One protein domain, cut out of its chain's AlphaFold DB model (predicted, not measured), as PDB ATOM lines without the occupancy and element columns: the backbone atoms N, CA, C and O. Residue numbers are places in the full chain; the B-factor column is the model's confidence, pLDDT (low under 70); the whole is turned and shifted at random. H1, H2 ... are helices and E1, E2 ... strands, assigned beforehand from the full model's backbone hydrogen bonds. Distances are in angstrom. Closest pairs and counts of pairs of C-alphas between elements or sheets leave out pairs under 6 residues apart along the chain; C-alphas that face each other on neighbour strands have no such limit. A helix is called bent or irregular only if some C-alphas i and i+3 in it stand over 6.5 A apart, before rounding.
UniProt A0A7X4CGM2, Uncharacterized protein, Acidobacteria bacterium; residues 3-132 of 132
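Overview. This is residues 3 to 132 of the 132 residues of an uncharacterized protein of Acidobacteria bacterium (UniProt A0A7X4CGM2). There is little regular structure here: a body of loops sends out two arms, the tip of hairpin E1 and E2 at residues 56 to 61, and residues 119 to 132, of which 119 to 130 belong to the long helix H3. Short H2 lies at the opposite end from H3, and short H1 near H3. The printed 130 residues, 50 in named elements, run H1, E1, E2, H2, H3, mixed in class with one antiparallel sheet; only just compact, close to loose, radius of gyration of the C-alphas 16.7 A, spans 49 by 48 by 27 A.

Along the chain. Find C-alpha 51 at (139.988, 76.711, 124.005); E1 runs 20.6 A from there to residue 57, and E2, residues 60 to 66, 20.3 A. H3, residues 108 to 130, runs 31.6 A to (115.892, 87.148, 127.035), with a kink of 32 degrees near residue 123; it is only just irregular, C-alphas 121 and 124 being 6.6 A apart. H1 is residues 3 to 8, H2 residues 73 to 79.

Arrangement. Look across the hairpin: N 53 and O 64 are 2.8 A apart, within hydrogen-bond range. H1 and H3 are close but not clearly touching, closest C-alphas Trp 5 and Ala 114, 7.9 A, about perpendicular at 80 degrees. H2 and H3 are apart. Every O i to N i+4 pair is within range in H1 and H2, 16 of 19 in H3.

Size, cuts and confidence. The C-alphas of Pro 83 and Gly 132 are farthest apart, 52.6 A. The printed part has no cut. Links H1 to E1 and H2 to H3 are long. Find pLDDT under 70 at residues 3 to 34, 39 to 40, 97 to 104 and 131 to 132.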
ATOM      1  N   SER A   3     122.857  59.333 120.213       54.28
ATOM      2  CA  SER A   3     123.946  58.491 120.747       54.28
ATOM      3  C   SER A   3     125.209  59.294 121.060       54.28
ATOM      4  O   SER A   3     125.689  59.244 122.187       54.28
ATOM      5  N   ILE A   4     125.672  60.120 120.118       50.53
ATOM      6  CA  ILE A   4     126.923  60.883 120.241       50.53
ATOM      7  C   ILE A   4     126.892  61.892 121.397       50.53
ATOM      8  O   ILE A   4     127.865  62.017 122.128       50.53
ATOM      9  N   TRP A   5     125.761  62.564 121.639       49.06
ATOM     10  CA  TRP A   5     125.647  63.518 122.750       49.06
ATOM     11  C   TRP A   5     125.558  62.818 124.110       49.06
ATOM     12  O   TRP A   5     126.165  63.252 125.089       49.06
ATOM     13  N   LYS A   6     124.836  61.694 124.179       53.59
ATOM     14  CA  LYS A   6     124.736  60.868 125.392       53.59
ATOM     15  C   LYS A   6     126.070  60.213 125.755       53.59
ATOM     16  O   LYS A   6     126.300  59.884 126.915       53.59
ATOM     17  N   ALA A   7     126.927  60.033 124.762       55.41
ATOM     18  CA  ALA A   7     128.288  59.579 124.913       55.41
ATOM     19  C   ALA A   7     129.259  60.710 125.301       55.41
ATOM     20  O   ALA A   7     129.961  60.588 126.299       55.41
ATOM     21  N   LEU A   8     129.243  61.841 124.583       48.19
ATOM     22  CA  LEU A   8     130.084  63.012 124.867       48.19
ATOM     23  C   LEU A   8     129.825  63.586 126.258       48.19
ATOM     24  O   LEU A   8     130.770  63.873 126.978       48.19
ATOM     25  N   SER A   9     128.564  63.688 126.681       55.12
ATOM     26  CA  SER A   9     128.193  64.207 128.011       55.12
ATOM     27  C   SER A   9     128.729  63.386 129.190       55.12
ATOM     28  O   SER A   9     128.739  63.882 130.312       55.12
ATOM     29  N   ARG A  10     129.193  62.147 128.964       56.91
ATOM     30  CA  ARG A  10     129.865  61.334 129.997       56.91
ATOM     31  C   ARG A  10     131.312  61.741 130.235       56.91
ATOM     32  O   ARG A  10     131.885  61.342 131.240       56.91
ATOM     33  N   PHE A  11     131.906  62.440 129.276       45.84
ATOM     34  CA  PHE A  11     133.315  62.806 129.297       45.84
ATOM     35  C   PHE A  11     133.502  64.313 129.345       45.84
ATOM     36  O   PHE A  11     134.495  64.756 129.898       45.84
ATOM     37  N   VAL A  12     132.560  65.070 128.784       52.97
ATOM     38  CA  VAL A  12     132.577  66.523 128.694       52.97
ATOM     39  C   VAL A  12     131.933  67.111 129.940       52.97
ATOM     40  O   VAL A  12     130.716  67.020 130.127       52.97
ATOM     41  N   HIS A  13     132.752  67.748 130.764       56.53
ATOM     42  CA  HIS A  13     132.307  68.444 131.958       56.53
ATOM     43  C   HIS A  13     132.656  69.932 131.861       56.53
ATOM     44  O   HIS A  13     133.633  70.336 131.229       56.53
ATOM     45  N   LEU A  14     131.813  70.760 132.476       50.75
ATOM     46  CA  LEU A  14     132.252  72.059 132.973       50.75
ATOM     47  C   LEU A  14     132.789  71.782 134.371       50.75
ATOM     48  O   LEU A  14     132.026  71.793 135.338       50.75
ATOM     49  N   ASP A  15     134.066  71.429 134.461       44.81
ATOM     50  CA  ASP A  15     134.675  71.191 135.760       44.81
ATOM     51  C   ASP A  15     134.855  72.537 136.483       44.81
ATOM     52  O   ASP A  15     135.294  73.519 135.869       44.81
ATOM     53  N   PRO A  16     134.547  72.630 137.792       46.09
ATOM     54  CA  PRO A  16     135.123  73.701 138.592       46.09
ATOM     55  C   PRO A  16     136.655  73.610 138.466       46.09
ATOM     56  O   PRO A  16     137.181  72.500 138.346       46.09
ATOM     57  N   PRO A  17     137.388  74.740 138.470       45.78
ATOM     58  CA  PRO A  17     138.838  74.708 138.315       45.78
ATOM     59  C   PRO A  17     139.447  73.698 139.301       45.78
ATOM     60  O   PRO A  17     139.060  73.713 140.475       45.78
ATOM     61  N   PRO A  18     140.366  72.817 138.856       48.72
ATOM     62  CA  PRO A  18     140.967  71.827 139.739       48.72
ATOM     63  C   PRO A  18     141.620  72.525 140.935       48.72
ATOM     64  O   PRO A  18     142.123  73.647 140.820       48.72
ATOM     65  N   ALA A  19     141.619  71.868 142.095       42.41
ATOM     66  CA  ALA A  19     142.333  72.360 143.267       42.41
ATOM     67  C   ALA A  19     143.831  72.457 142.923       42.41
ATOM     68  O   ALA A  19     144.507  71.440 142.801       42.41
ATOM     69  N   GLY A  20     144.324  73.679 142.699       43.88
ATOM     70  CA  GLY A  20     145.671  73.935 142.175       43.88
ATOM     71  C   GLY A  20     145.720  74.569 140.781       43.88
ATOM     72  O   GLY A  20     146.819  74.775 140.270       43.88
ATOM     73  N   ALA A  21     144.575  74.918 140.176       46.25
ATOM     74  CA  ALA A  21     144.541  75.794 139.009       46.25
ATOM     75  C   ALA A  21     145.374  77.041 139.321       46.25
ATOM     76  O   ALA A  21     145.082  77.769 140.275       46.25
ATOM     77  N   LEU A  22     146.457  77.224 138.561       44.50
ATOM     78  CA  LEU A  22     147.409  78.292 138.819       44.50
ATOM     79  C   LEU A  22     146.645  79.624 138.863       44.50
ATOM     80  O   LEU A  22     145.804  79.870 137.986       44.50
ATOM     81  N   PRO A  23     146.909  80.488 139.863       41.91
ATOM     82  CA  PRO A  23     146.425  81.856 139.828       41.91
ATOM     83  C   PRO A  23     146.750  82.453 138.461       41.91
ATOM     84  O   PRO A  23     147.788  82.137 137.880       41.91
ATOM     85  N   ARG A  24     145.895  83.351 137.960       48.81
ATOM     86  CA  ARG A  24     146.078  84.070 136.682       48.81
ATOM     87  C   ARG A  24     147.411  84.856 136.604       48.81
ATOM     88  O   ARG A  24     147.647  85.542 135.617       48.81
ATOM     89  N   ASP A  25     148.267  84.779 137.621       42.34
ATOM     90  CA  ASP A  25     149.429  85.626 137.798       42.34
ATOM     91  C   ASP A  25     150.773  84.874 137.708       42.34
ATOM     92  O   ASP A  25     151.081  83.935 138.443       42.34
ATOM     93  N   THR A  26     151.592  85.384 136.790       45.34
ATOM     94  CA  THR A  26     153.039  85.213 136.558       45.34
ATOM     95  C   THR A  26     153.633  83.906 136.011       45.34
ATOM     96  O   THR A  26     154.555  84.017 135.203       45.34
ATOM     97  N   ALA A  27     153.151  82.699 136.329       42.69
ATOM     98  CA  ALA A  27     153.754  81.460 135.781       42.69
ATOM     99  C   ALA A  27     153.083  80.949 134.487       42.69
ATOM    100  O   ALA A  27     153.715  80.279 133.671       42.69
ATOM    101  N   SER A  28     151.811  81.301 134.264       47.56
ATOM    102  CA  SER A  28     151.000  80.857 133.119       47.56
ATOM    103  C   SER A  28     151.170  81.712 131.858       47.56
ATOM    104  O   SER A  28     150.545  81.434 130.840       47.56
ATOM    105  N   THR A  29     151.993  82.762 131.895       50.50
ATOM    106  CA  THR A  29     152.210  83.683 130.762       50.50
ATOM    107  C   THR A  29     153.040  83.080 129.626       50.50
ATOM    108  O   THR A  29     153.146  83.699 128.571       50.50
ATOM    109  N   ARG A  30     153.612  81.884 129.815       57.31
ATOM    110  CA  ARG A  30     154.415  81.181 128.797       57.31
ATOM    111  C   ARG A  30     153.735  79.960 128.189       57.31
ATOM    112  O   ARG A  30     154.240  79.424 127.211       57.31
ATOM    113  N   LEU A  31     152.626  79.501 128.762       62.91
ATOM    114  CA  LEU A  31     151.925  78.334 128.240       62.91
ATOM    115  C   LEU A  31     150.902  78.781 127.187       62.91
ATOM    116  O   LEU A  31     150.170  79.746 127.426       62.91
ATOM    117  N   PRO A  32     150.818  78.100 126.031       68.75
ATOM    118  CA  PRO A  32     149.784  78.363 125.043       68.75
ATOM    119  C   PRO A  32     148.401  78.329 125.670       68.75
ATOM    120  O   PRO A  32     148.122  77.517 126.552       68.75
ATOM    121  N   CYS A  33     147.488  79.132 125.131       68.12
ATOM    122  CA  CYS A  33     146.092  79.139 125.561       68.12
ATOM    123  C   CYS A  33     145.391  77.783 125.383       68.12
ATOM    124  O   CYS A  33     144.274  77.629 125.853       68.12
ATOM    125  N   HIS A  34     146.024  76.794 124.751       69.19
ATOM    126  CA  HIS A  34     145.524  75.431 124.597       69.19
ATOM    127  C   HIS A  34     146.145  74.436 125.584       69.19
ATOM    128  O   HIS A  34     145.698  73.304 125.617       69.19
ATOM    129  N   ALA A  35     147.165  74.816 126.356       71.81
ATOM    130  CA  ALA A  35     148.020  73.856 127.051       71.81
ATOM    131  C   ALA A  35     147.500  73.391 128.414       71.81
ATOM    132  O   ALA A  35     147.892  72.318 128.846       71.81
ATOM    133  N   VAL A  36     146.670  74.174 129.108       73.31
ATOM    134  CA  VAL A  36     146.137  73.815 130.436       73.31
ATOM    135  C   VAL A  36     144.714  74.343 130.585       73.31
ATOM    136  O   VAL A  36     144.393  75.419 130.062       73.31
ATOM    137  N   ALA A  37     143.871  73.582 131.287       75.38
ATOM    138  CA  ALA A  37     142.505  73.973 131.599       75.38
ATOM    139  C   ALA A  37     142.451  75.160 132.586       75.38
ATOM    140  O   ALA A  37     143.162  75.189 133.591       75.38
ATOM    141  N   THR A  38     141.568  76.123 132.339       70.44
ATOM    142  CA  THR A  38     141.165  77.164 133.298       70.44
ATOM    143  C   THR A  38     139.709  76.948 133.725       70.44
ATOM    144  O   THR A  38     138.961  76.246 133.052       70.44
ATOM    145  N   GLY A  39     139.265  77.548 134.837       66.44
ATOM    146  CA  GLY A  39     137.941  77.281 135.440       66.44
ATOM    147  C   GLY A  39     136.698  77.668 134.621       66.44
ATOM    148  O   GLY A  39     135.592  77.650 135.152       66.44
ATOM    149  N   HIS A  40     136.861  78.067 133.359       68.44
ATOM    150  CA  HIS A  40     135.778  78.433 132.441       68.44
ATOM    151  C   HIS A  40     135.849  77.665 131.117       68.44
ATOM    152  O   HIS A  40     135.265  78.084 130.118       68.44
ATOM    153  N   GLU A  41     136.602  76.572 131.088       76.81
ATOM    154  CA  GLU A  41     136.847  75.796 129.883       76.81
ATOM    155  C   GLU A  41     136.132  74.456 129.934       76.81
ATOM    156  O   GLU A  41     135.769  73.948 130.992       76.81
ATOM    157  N   ILE A  42     135.912  73.897 128.749       82.44
ATOM    158  CA  ILE A  42     135.339  72.568 128.613       82.44
ATOM    159  C   ILE A  42     136.487  71.567 128.705       82.44
ATOM    160  O   ILE A  42     137.422  71.603 127.893       82.44
ATOM    161  N   THR A  43     136.398  70.677 129.685       84.62
ATOM    162  CA  THR A  43     137.367  69.614 129.938       84.62
ATOM    163  C   THR A  43     136.787  68.262 129.545       84.62
ATOM    164  O   THR A  43     135.570  68.047 129.546       84.62
ATOM    165  N   ALA A  44     137.676  67.333 129.202       83.50
ATOM    166  CA  ALA A  44     137.357  65.928 129.070       83.50
ATOM    167  C   ALA A  44     138.293  65.085 129.931       83.50
ATOM    168  O   ALA A  44     139.500  65.054 129.701       83.50
ATOM    169  N   ARG A  45     137.726  64.403 130.935       79.25
ATOM    170  CA  ARG A  45     138.490  63.630 131.938       79.25
ATOM    171  C   ARG A  45     139.593  64.456 132.626       79.25
ATOM    172  O   ARG A  45     140.685  63.954 132.853       79.25
ATOM    173  N   GLY A  46     139.314  65.726 132.920       81.31
ATOM    174  CA  GLY A  46     140.274  66.658 133.521       81.31
ATOM    175  C   GLY A  46     141.243  67.327 132.538       81.31
ATOM    176  O   GLY A  46     141.861  68.318 132.908       81.31
ATOM    177  N   HIS A  47     141.327  66.873 131.285       84.75
ATOM    178  CA  HIS A  47     142.172  67.490 130.259       84.75
ATOM    179  C   HIS A  47     141.419  68.588 129.511       84.75
ATOM    180  O   HIS A  47     140.226  68.449 129.229       84.75
ATOM    181  N   LYS A  48     142.100  69.663 129.109       88.12
ATOM    182  CA  LYS A  48     141.470  70.722 128.308       88.12
ATOM    183  C   LYS A  48     141.031  70.191 126.940       88.12
ATOM    184  O   LYS A  48     141.871  69.730 126.173       88.12
ATOM    185  N   LEU A  49     139.743  70.313 126.607       88.06
ATOM    186  CA  LEU A  49     139.198  69.908 125.302       88.06
ATOM    187  C   LEU A  49     138.875  71.102 124.402       88.06
ATOM    188  O   LEU A  49     138.975  70.990 123.187       88.06
ATOM    189  N   VAL A  50     138.465  72.241 124.965       87.19
ATOM    190  CA  VAL A  50     138.097  73.431 124.183       87.19
ATOM    191  C   VAL A  50     138.877  74.637 124.672       87.19
ATOM    192  O   VAL A  50     138.956  74.902 125.870       87.19
ATOM    193  N   ALA A  51     139.414  75.403 123.728       80.19
ATOM    194  CA  ALA A  51     139.988  76.711 124.005       80.19
ATOM    195  C   ALA A  51     139.035  77.799 123.512       80.19
ATOM    196  O   ALA A  51     138.587  77.766 122.367       80.19
ATOM    197  N   GLY A  52     138.730  78.765 124.375       80.38
ATOM    198  CA  GLY A  52     137.866  79.898 124.062       80.38
ATOM    199  C   GLY A  52     138.599  81.225 124.204       80.38
ATOM    200  O   GLY A  52     139.519  81.367 125.006       80.38
ATOM    201  N   ALA A  53     138.159  82.216 123.444       83.25
ATOM    202  CA  ALA A  53     138.538  83.605 123.615       83.25
ATOM    203  C   ALA A  53     137.306  84.491 123.431       83.25
ATOM    204  O   ALA A  53     136.336  84.134 122.757       83.25
ATOM    205  N   GLN A  54     137.340  85.659 124.065       88.88
ATOM    206  CA  GLN A  54     136.209  86.569 124.055       88.88
ATOM    207  C   GLN A  54     136.643  88.025 123.942       88.88
ATOM    208  O   GLN A  54     137.685  88.426 124.465       88.88
ATOM    209  N   ARG A  55     135.817  88.835 123.281       89.75
ATOM    210  CA  ARG A  55     136.031  90.274 123.132       89.75
ATOM    211  C   ARG A  55     134.710  91.028 123.187       89.75
ATOM    212  O   ARG A  55     133.769  90.704 122.470       89.75
ATOM    213  N   TRP A  56     134.688  92.097 123.977       93.75
ATOM    214  CA  TRP A  56     133.605  93.076 124.004       93.75
ATOM    215  C   TRP A  56     134.020  94.325 123.229       93.75
ATOM    216  O   TRP A  56     135.117  94.853 123.431       93.75
ATOM    217  N   ARG A  57     133.165  94.814 122.327       93.19
ATOM    218  CA  ARG A  57     133.394  96.080 121.615       93.19
ATOM    219  C   ARG A  57     132.075  96.718 121.192       93.19
ATOM    220  O   ARG A  57     131.302  96.090 120.484       93.19
ATOM    221  N   ARG A  58     131.868  97.997 121.545       91.81
ATOM    222  CA  ARG A  58     130.733  98.833 121.086       91.81
ATOM    223  C   ARG A  58     129.368  98.124 121.187       91.81
ATOM    224  O   ARG A  58     128.622  98.083 120.219       91.81
ATOM    225  N   GLY A  59     129.073  97.530 122.343       90.06
ATOM    226  CA  GLY A  59     127.802  96.831 122.577       90.06
ATOM    227  C   GLY A  59     127.684  95.447 121.928       90.06
ATOM    228  O   GLY A  59     126.664  94.795 122.102       90.06
ATOM    229  N   ALA A  60     128.714  94.968 121.226       89.94
ATOM    230  CA  ALA A  60     128.781  93.602 120.723       89.94
ATOM    231  C   ALA A  60     129.716  92.744 121.586       89.94
ATOM    232  O   ALA A  60     130.811  93.178 121.970       89.94
ATOM    233  N   PHE A  61     129.287  91.510 121.843       90.12
ATOM    234  CA  PHE A  61     130.087  90.465 122.467       90.12
ATOM    235  C   PHE A  61     130.411  89.386 121.437       90.12
ATOM    236  O   PHE A  61     129.510  88.824 120.819       90.12
ATOM    237  N   LEU A  62     131.701  89.105 121.255       89.75
ATOM    238  CA  LEU A  62     132.182  87.990 120.453       89.75
ATOM    239  C   LEU A  62     132.807  86.956 121.383       89.75
ATOM    240  O   LEU A  62     133.796  87.259 122.050       89.75
ATOM    241  N   GLN A  63     132.274  85.740 121.358       87.62
ATOM    242  CA  GLN A  63     132.915  84.555 121.910       87.62
ATOM    243  C   GLN A  63     133.226  83.604 120.758       87.62
ATOM    244  O   GLN A  63     132.347  83.278 119.963       87.62
ATOM    245  N   HIS A  64     134.481  83.184 120.657       89.31
ATOM    246  CA  HIS A  64     134.925  82.194 119.683       89.31
ATOM    247  C   HIS A  64     135.822  81.166 120.365       89.31
ATOM    248  O   HIS A  64     136.295  81.378 121.480       89.31
ATOM    249  N   GLY A  65     136.067  80.044 119.701       87.25
ATOM    250  CA  GLY A  65     136.930  79.008 120.242       87.25
ATOM    251  C   GLY A  65     137.321  77.975 119.204       87.25
ATOM    252  O   GLY A  65     136.897  78.048 118.051       87.25
ATOM    253  N   SER A  66     138.137  77.022 119.634       88.56
ATOM    254  CA  SER A  66     138.550  75.867 118.852       88.56
ATOM    255  C   SER A  66     138.389  74.585 119.662       88.56
ATOM    256  O   SER A  66     138.588  74.562 120.879       88.56
ATOM    257  N   ILE A  67     138.035  73.515 118.954       89.88
ATOM    258  CA  ILE A  67     138.022  72.147 119.464       89.88
ATOM    259  C   ILE A  67     139.141  71.410 118.713       89.88
ATOM    260  O   ILE A  67     138.954  71.118 117.529       89.88
ATOM    261  N   PRO A  68     140.327  71.183 119.310       89.12
ATOM    262  CA  PRO A  68     141.361  70.361 118.697       89.12
ATOM    263  C   PRO A  68     140.819  68.980 118.336       89.12
ATOM    264  O   PRO A  68     140.135  68.331 119.127       89.12
ATOM    265  N   TRP A  69     141.145  68.519 117.132       89.81
ATOM    266  CA  TRP A  69     140.815  67.162 116.703       89.81
ATOM    267  C   TRP A  69     141.791  66.145 117.289       89.81
ATOM    268  O   TRP A  69     141.396  65.149 117.886       89.81
ATOM    269  N   THR A  70     143.072  66.467 117.157       89.88
ATOM    270  CA  THR A  70     144.221  65.824 117.791       89.88
ATOM    271  C   THR A  70     145.153  66.929 118.277       89.88
ATOM    272  O   THR A  70     145.083  68.063 117.789       89.88
ATOM    273  N   VAL A  71     146.012  66.623 119.241       89.88
ATOM    274  CA  VAL A  71     147.010  67.552 119.761       89.88
ATOM    275  C   VAL A  71     148.399  66.986 119.506       89.88
ATOM    276  O   VAL A  71     148.765  65.931 120.020       89.88
ATOM    277  N   ASP A  72     149.205  67.730 118.753       91.56
ATOM    278  CA  ASP A  72     150.644  67.502 118.665       91.56
ATOM    279  C   ASP A  72     151.335  68.301 119.776       91.56
ATOM    280  O   ASP A  72     151.420  69.532 119.737       91.56
ATOM    281  N   ARG A  73     151.794  67.592 120.809       89.56
ATOM    282  CA  ARG A  73     152.345  68.195 122.032       89.56
ATOM    283  C   ARG A  73     153.702  68.829 121.741       89.56
ATOM    284  O   ARG A  73     153.961  69.942 122.193       89.56
ATOM    285  N   ALA A  74     154.527  68.156 120.939       90.19
ATOM    286  CA  ALA A  74     155.851  68.637 120.574       90.19
ATOM    287  C   ALA A  74     155.752  69.902 119.713       90.19
ATOM    288  O   ALA A  74     156.420  70.894 120.006       90.19
ATOM    289  N   LEU A  75     154.864  69.908 118.713       90.19
ATOM    290  CA  LEU A  75     154.603  71.095 117.899       90.19
ATOM    291  C   LEU A  75     154.008  72.232 118.735       90.19
ATOM    292  O   LEU A  75     154.418  73.381 118.581       90.19
ATOM    293  N   THR A  76     153.081  71.923 119.646       88.69
ATOM    294  CA  THR A  76     152.503  72.920 120.559       88.69
ATOM    295  C   THR A  76     153.592  73.599 121.388       88.69
ATOM    296  O   THR A  76     153.639  74.828 121.439       88.69
ATOM    297  N   ASN A  77     154.503  72.820 121.975       88.06
ATOM    298  CA  ASN A  77     155.634  73.342 122.738       88.06
ATOM    299  C   ASN A  77     156.594  74.158 121.861       88.06
ATOM    300  O   ASN A  77     157.000  75.251 122.253       88.06
ATOM    301  N   ALA A  78     156.899  73.686 120.649       89.88
ATOM    302  CA  ALA A  78     157.767  74.398 119.715       89.88
ATOM    303  C   ALA A  78     157.196  75.774 119.324       89.88
ATOM    304  O   ALA A  78     157.907  76.775 119.381       89.88
ATOM    305  N   LEU A  79     155.900  75.845 118.996       87.75
ATOM    306  CA  LEU A  79     155.211  77.103 118.671       87.75
ATOM    307  C   LEU A  79     155.123  78.057 119.870       87.75
ATOM    308  O   LEU A  79     155.049  79.270 119.693       87.75
ATOM    309  N   ALA A  80     155.144  77.513 121.084       83.56
ATOM    310  CA  ALA A  80     155.144  78.270 122.327       83.56
ATOM    311  C   ALA A  80     156.528  78.791 122.746       83.56
ATOM    312  O   ALA A  80     156.625  79.552 123.707       83.56
ATOM    313  N   GLY A  81     157.601  78.349 122.080       86.56
ATOM    314  CA  GLY A  81     158.970  78.591 122.536       86.56
ATOM    315  C   GLY A  81     159.305  77.873 123.851       86.56
ATOM    316  O   GLY A  81     160.092  78.384 124.647       86.56
ATOM    317  N   LEU A  82     158.687  76.715 124.100       86.44
ATOM    318  CA  LEU A  82     158.883  75.895 125.295       86.44
ATOM    319  C   LEU A  82     159.777  74.676 125.003       86.44
ATOM    320  O   LEU A  82     159.824  74.211 123.861       86.44
ATOM    321  N   PRO A  83     160.453  74.108 126.024       88.00
ATOM    322  CA  PRO A  83     161.096  72.798 125.917       88.00
ATOM    323  C   PRO A  83     160.132  71.730 125.386       88.00
ATOM    324  O   PRO A  83     158.953  71.728 125.747       88.00
ATOM    325  N   ALA A  84     160.626  70.817 124.546       85.50
ATOM    326  CA  ALA A  84     159.794  69.825 123.858       85.50
ATOM    327  C   ALA A  84     159.021  68.894 124.813       85.50
ATOM    328  O   ALA A  84     157.924  68.452 124.478       85.50
ATOM    329  N   ASP A  85     159.568  68.643 125.999       84.50
ATOM    330  CA  ASP A  85     159.016  67.822 127.079       84.50
ATOM    331  C   ASP A  85     158.139  68.608 128.069       84.50
ATOM    332  O   ASP A  85     157.678  68.050 129.067       84.50
ATOM    333  N   SER A  86     157.872  69.890 127.799       85.50
ATOM    334  CA  SER A  86     156.980  70.685 128.644       85.50
ATOM    335  C   SER A  86     155.584  70.054 128.690       85.50
ATOM    336  O   SER A  86     155.065  69.626 127.652       85.50
ATOM    337  N   PRO A  87     154.941  70.001 129.868       82.62
ATOM    338  CA  PRO A  87     153.631  69.382 130.002       82.62
ATOM    339  C   PRO A  87     152.567  70.166 129.220       82.62
ATOM    340  O   PRO A  87     152.407  71.373 129.402       82.62
ATOM    341  N   VAL A  88     151.817  69.455 128.372       86.44
ATOM    342  CA  VAL A  88     150.646  69.961 127.639       86.44
ATOM    343  C   VAL A  88     149.434  69.136 128.060       86.44
ATOM    344  O   VAL A  88     149.222  68.025 127.574       86.44
ATOM    345  N   ASP A  89     148.640  69.694 128.965       87.38
ATOM    346  CA  ASP A  89     147.439  69.096 129.548       87.38
ATOM    347  C   ASP A  89     146.178  69.428 128.726       87.38
ATOM    348  O   ASP A  89     145.255  70.133 129.146       87.38
ATOM    349  N   ALA A  90     146.182  68.940 127.487       87.00
ATOM    350  CA  ALA A  90     145.121  69.135 126.504       87.00
ATOM    351  C   ALA A  90     144.800  67.826 125.793       87.00
ATOM    352  O   ALA A  90     145.677  66.978 125.645       87.00
ATOM    353  N   VAL A  91     143.586  67.666 125.281       88.94
ATOM    354  CA  VAL A  91     143.167  66.466 124.553       88.94
ATOM    355  C   VAL A  91     142.380  66.845 123.307       88.94
ATOM    356  O   VAL A  91     141.549  67.752 123.338       88.94
ATOM    357  N   GLY A  92     142.661  66.168 122.197       89.31
ATOM    358  CA  GLY A  92     141.866  66.270 120.985       89.31
ATOM    359  C   GLY A  92     140.606  65.415 121.064       89.31
ATOM    360  O   GLY A  92     140.578  64.369 121.710       89.31
ATOM    361  N   LEU A  93     139.552  65.830 120.372       87.56
ATOM    362  CA  LEU A  93     138.277  65.117 120.370       87.56
ATOM    363  C   LEU A  93     138.402  63.663 119.875       87.56
ATOM    364  O   LEU A  93     137.725  62.787 120.404       87.56
ATOM    365  N   ALA A  94     139.286  63.400 118.907       85.00
ATOM    366  CA  ALA A  94     139.545  62.060 118.378       85.00
ATOM    367  C   ALA A  94     140.470  61.211 119.271       85.00
ATOM    368  O   ALA A  94     140.571  60.004 119.069       85.00
ATOM    369  N   GLU A  95     141.145  61.827 120.247       85.31
ATOM    370  CA  GLU A  95     141.965  61.127 121.248       85.31
ATOM    371  C   GLU A  95     141.125  60.631 122.430       85.31
ATOM    372  O   GLU A  95     141.585  59.809 123.227       85.31
ATOM    373  N   LEU A  96     139.887  61.117 122.561       80.94
ATOM    374  CA  LEU A  96     138.966  60.581 123.546       80.94
ATOM    375  C   LEU A  96     138.627  59.143 123.147       80.94
ATOM    376  O   LEU A  96     138.263  58.905 121.992       80.94
ATOM    377  N   PRO A  97     138.729  58.170 124.074       66.62
ATOM    378  CA  PRO A  97     138.290  56.819 123.781       66.62
ATOM    379  C   PRO A  97     136.854  56.893 123.298       66.62
ATOM    380  O   PRO A  97     136.068  57.680 123.837       66.62
ATOM    381  N   ALA A  98     136.586  56.100 122.264       60.91
ATOM    382  CA  ALA A  98     135.335  56.066 121.542       60.91
ATOM    383  C   ALA A  98     134.150  56.407 122.446       60.91
ATOM    384  O   ALA A  98     133.971  55.844 123.532       60.91
ATOM    385  N   LEU A  99     133.368  57.371 121.973       60.38
ATOM    386  CA  LEU A  99     132.202  57.920 122.647       60.38
ATOM    387  C   LEU A  99     131.260  56.783 123.145       60.38
ATOM    388  O   LEU A  99     130.647  56.908 124.208       60.38
ATOM    389  N   GLY A 100     131.291  55.599 122.520       52.97
ATOM    390  CA  GLY A 100     130.917  54.317 123.128       52.97
ATOM    391  C   GLY A 100     131.870  53.159 122.766       52.97
ATOM    392  O   GLY A 100     132.711  53.299 121.881       52.97
ATOM    393  N   PRO A 101     131.761  51.983 123.419       45.91
ATOM    394  CA  PRO A 101     132.573  50.810 123.084       45.91
ATOM    395  C   PRO A 101     132.403  50.399 121.614       45.91
ATOM    396  O   PRO A 101     131.286  50.134 121.178       45.91
ATOM    397  N   GLY A 102     133.509  50.312 120.868       58.03
ATOM    398  CA  GLY A 102     133.514  49.869 119.466       58.03
ATOM    399  C   GLY A 102     133.077  50.919 118.439       58.03
ATOM    400  O   GLY A 102     133.000  50.594 117.256       58.03
ATOM    401  N   GLU A 103     132.805  52.160 118.851       63.59
ATOM    402  CA  GLU A 103     132.486  53.243 117.917       63.59
ATOM    403  C   GLU A 103     133.767  53.885 117.361       63.59
ATOM    404  O   GLU A 103     134.761  54.056 118.066       63.59
ATOM    405  N   ALA A 104     133.761  54.251 116.080       69.38
ATOM    406  CA  ALA A 104     134.810  55.101 115.529       69.38
ATOM    407  C   ALA A 104     134.722  56.509 116.148       69.38
ATOM    408  O   ALA A 104     133.657  56.930 116.606       69.38
ATOM    409  N   ALA A 105     135.834  57.252 116.143       73.88
ATOM    410  CA  ALA A 105     135.768  58.687 116.404       73.88
ATOM    411  C   ALA A 105     134.787  59.337 115.401       73.88
ATOM    412  O   ALA A 105     134.776  58.921 114.237       73.88
ATOM    413  N   PRO A 106     133.969  60.322 115.825       80.88
ATOM    414  CA  PRO A 106     133.059  61.010 114.908       80.88
ATOM    415  C   PRO A 106     133.853  61.680 113.786       80.88
ATOM    416  O   PRO A 106     135.031  61.940 113.980       80.88
ATOM    417  N   SER A 107     133.254  62.013 112.645       86.50
ATOM    418  CA  SER A 107     133.888  62.914 111.670       86.50
ATOM    419  C   SER A 107     133.747  64.385 112.081       86.50
ATOM    420  O   SER A 107     132.924  64.745 112.930       86.50
ATOM    421  N   VAL A 108     134.535  65.271 111.462       87.12
ATOM    422  CA  VAL A 108     134.418  66.723 111.682       87.12
ATOM    423  C   VAL A 108     133.022  67.220 111.290       87.12
ATOM    424  O   VAL A 108     132.425  68.025 112.004       87.12
ATOM    425  N   GLU A 109     132.468  66.706 110.193       90.50
ATOM    426  CA  GLU A 109     131.119  67.017 109.715       90.50
ATOM    427  C   GLU A 109     130.050  66.573 110.715       90.50
ATOM    428  O   GLU A 109     129.128  67.336 111.004       90.50
ATOM    429  N   GLU A 110     130.178  65.374 111.289       87.56
ATOM    430  CA  GLU A 110     129.249  64.883 112.312       87.56
ATOM    431  C   GLU A 110     129.254  65.780 113.552       87.56
ATOM    432  O   GLU A 110     128.193  66.107 114.095       87.56
ATOM    433  N   VAL A 111     130.435  66.242 113.967       89.00
ATOM    434  CA  VAL A 111     130.577  67.194 115.074       89.00
ATOM    435  C   VAL A 111     129.960  68.546 114.719       89.00
ATOM    436  O   VAL A 111     129.222  69.104 115.531       89.00
ATOM    437  N   ALA A 112     130.182  69.061 113.508       90.81
ATOM    438  CA  ALA A 112     129.595  70.323 113.057       90.81
ATOM    439  C   ALA A 112     128.056  70.272 113.032       90.81
ATOM    440  O   ALA A 112     127.397  71.179 113.546       90.81
ATOM    441  N   ILE A 113     127.481  69.184 112.508       91.88
ATOM    442  CA  ILE A 113     126.030  68.941 112.509       91.88
ATOM    443  C   ILE A 113     125.499  68.888 113.947       91.88
ATOM    444  O   ILE A 113     124.473  69.496 114.257       91.88
ATOM    445  N   ALA A 114     126.196  68.186 114.846       89.94
ATOM    446  CA  ALA A 114     125.795  68.077 116.245       89.94
ATOM    447  C   ALA A 114     125.849  69.425 116.990       89.94
ATOM    448  O   ALA A 114     124.964  69.703 117.811       89.94
ATOM    449  N   LEU A 115     126.845  70.267 116.693       90.44
ATOM    450  CA  LEU A 115     126.974  71.616 117.248       90.44
ATOM    451  C   LEU A 115     125.832  72.530 116.779       90.44
ATOM    452  O   LEU A 115     125.178  73.143 117.624       90.44
ATOM    453  N   ASP A 116     125.539  72.581 115.474       92.94
ATOM    454  CA  ASP A 116     124.432  73.393 114.937       92.94
ATOM    455  C   ASP A 116     123.079  72.938 115.507       92.94
ATOM    456  O   ASP A 116     122.315  73.752 116.036       92.94
ATOM    457  N   ALA A 117     122.812  71.628 115.500       91.75
ATOM    458  CA  ALA A 117     121.570  71.080 116.033       91.75
ATOM    459  C   ALA A 117     121.379  71.416 117.522       91.75
ATOM    460  O   ALA A 117     120.276  71.769 117.947       91.75
ATOM    461  N   SER A 118     122.449  71.338 118.323       89.19
ATOM    462  CA  SER A 118     122.390  71.658 119.754       89.19
ATOM    463  C   SER A 118     122.225  73.155 120.002       89.19
ATOM    464  O   SER A 118     121.394  73.548 120.819       89.19
ATOM    465  N   PHE A 119     122.920  74.005 119.242       88.25
ATOM    466  CA  PHE A 119     122.754  75.455 119.323       88.25
ATOM    467  C   PHE A 119     121.310  75.882 119.021       88.25
ATOM    468  O   PHE A 119     120.714  76.669 119.764       88.25
ATOM    469  N   ARG A 120     120.707  75.322 117.963       91.81
ATOM    470  CA  ARG A 120     119.315  75.614 117.584       91.81
ATOM    471  C   ARG A 120     118.307  75.162 118.630       91.81
ATOM    472  O   ARG A 120     117.346  75.883 118.886       91.81
ATOM    473  N   ARG A 121     118.516  73.981 119.210       91.50
ATOM    474  CA  ARG A 121     117.619  73.399 120.212       91.50
ATOM    475  C   ARG A 121     117.699  74.136 121.546       91.50
ATOM    476  O   ARG A 121     116.663  74.459 122.117       91.50
ATOM    477  N   ASP A 122     118.910  74.403 122.030       90.50
ATOM    478  CA  ASP A 122     119.117  74.798 123.425       90.50
ATOM    479  C   ASP A 122     119.334  76.309 123.594       90.50
ATOM    480  O   ASP A 122     118.936  76.873 124.617       90.50
ATOM    481  N   TRP A 123     119.946  76.981 122.610       85.56
ATOM    482  CA  TRP A 123     120.362  78.381 122.746       85.56
ATOM    483  C   TRP A 123     119.393  79.376 122.110       85.56
ATOM    484  O   TRP A 123     119.019  80.357 122.753       85.56
ATOM    485  N   ILE A 124     118.923  79.114 120.882       87.50
ATOM    486  CA  ILE A 124     117.993  80.022 120.180       87.50
ATOM    487  C   ILE A 124     116.742  80.347 121.020       87.50
ATOM    488  O   ILE A 124     116.396  81.531 121.104       87.50
ATOM    489  N   PRO A 125     116.067  79.380 121.677       90.81
ATOM    490  CA  PRO A 125     114.897  79.694 122.497       90.81
ATOM    491  C   PRO A 125     115.218  80.624 123.673       90.81
ATOM    492  O   PRO A 125     114.440  81.527 123.969       90.81
ATOM    493  N   ARG A 126     116.386  80.453 124.308       86.88
ATOM    494  CA  ARG A 126     116.819  81.265 125.458       86.88
ATOM    495  C   ARG A 126     117.125  82.701 125.059       86.88
ATOM    496  O   ARG A 126     116.699  83.622 125.743       86.88
ATOM    497  N   VAL A 127     117.815  82.891 123.933       82.31
ATOM    498  CA  VAL A 127     118.110  84.231 123.402       82.31
ATOM    499  C   VAL A 127     116.817  84.976 123.073       82.31
ATOM    500  O   VAL A 127     116.689  86.150 123.402       82.31
ATOM    501  N   ARG A 128     115.832  84.289 122.478       85.38
ATOM    502  CA  ARG A 128     114.520  84.886 122.183       85.38
ATOM    503  C   ARG A 128     113.757  85.278 123.445       85.38
ATOM    504  O   ARG A 128     113.166  86.346 123.467       85.38
ATOM    505  N   ALA A 129     113.793  84.444 124.483       83.62
ATOM    506  CA  ALA A 129     113.145  84.742 125.760       83.62
ATOM    507  C   ALA A 129     113.820  85.894 126.530       83.62
ATOM    508  O   ALA A 129     113.149  86.593 127.275       83.62
ATOM    509  N   ALA A 130     115.131  86.094 126.358       75.94
ATOM    510  CA  ALA A 130     115.892  87.148 127.035       75.94
ATOM    511  C   ALA A 130     115.824  88.523 126.340       75.94
ATOM    512  O   ALA A 130     116.268  89.514 126.913       75.94
ATOM    513  N   GLY A 131     115.331  88.576 125.098       61.31
ATOM    514  CA  GLY A 131     115.187  89.799 124.301       61.31
ATOM    515  C   GLY A 131     113.747  90.300 124.165       61.31
ATOM    516  O   GLY A 131     113.486  91.074 123.244       61.31
ATOM    517  N   GLY A 132     112.830  89.818 125.015       47.25
ATOM    518  CA  GLY A 132     111.439  90.269 125.124       47.25
ATOM    519  C   GLY A 132     111.205  91.114 126.366       47.25
ATOM    520  O   GLY A 132     111.837  90.807 127.401       47.25
TER     521      GLY A 132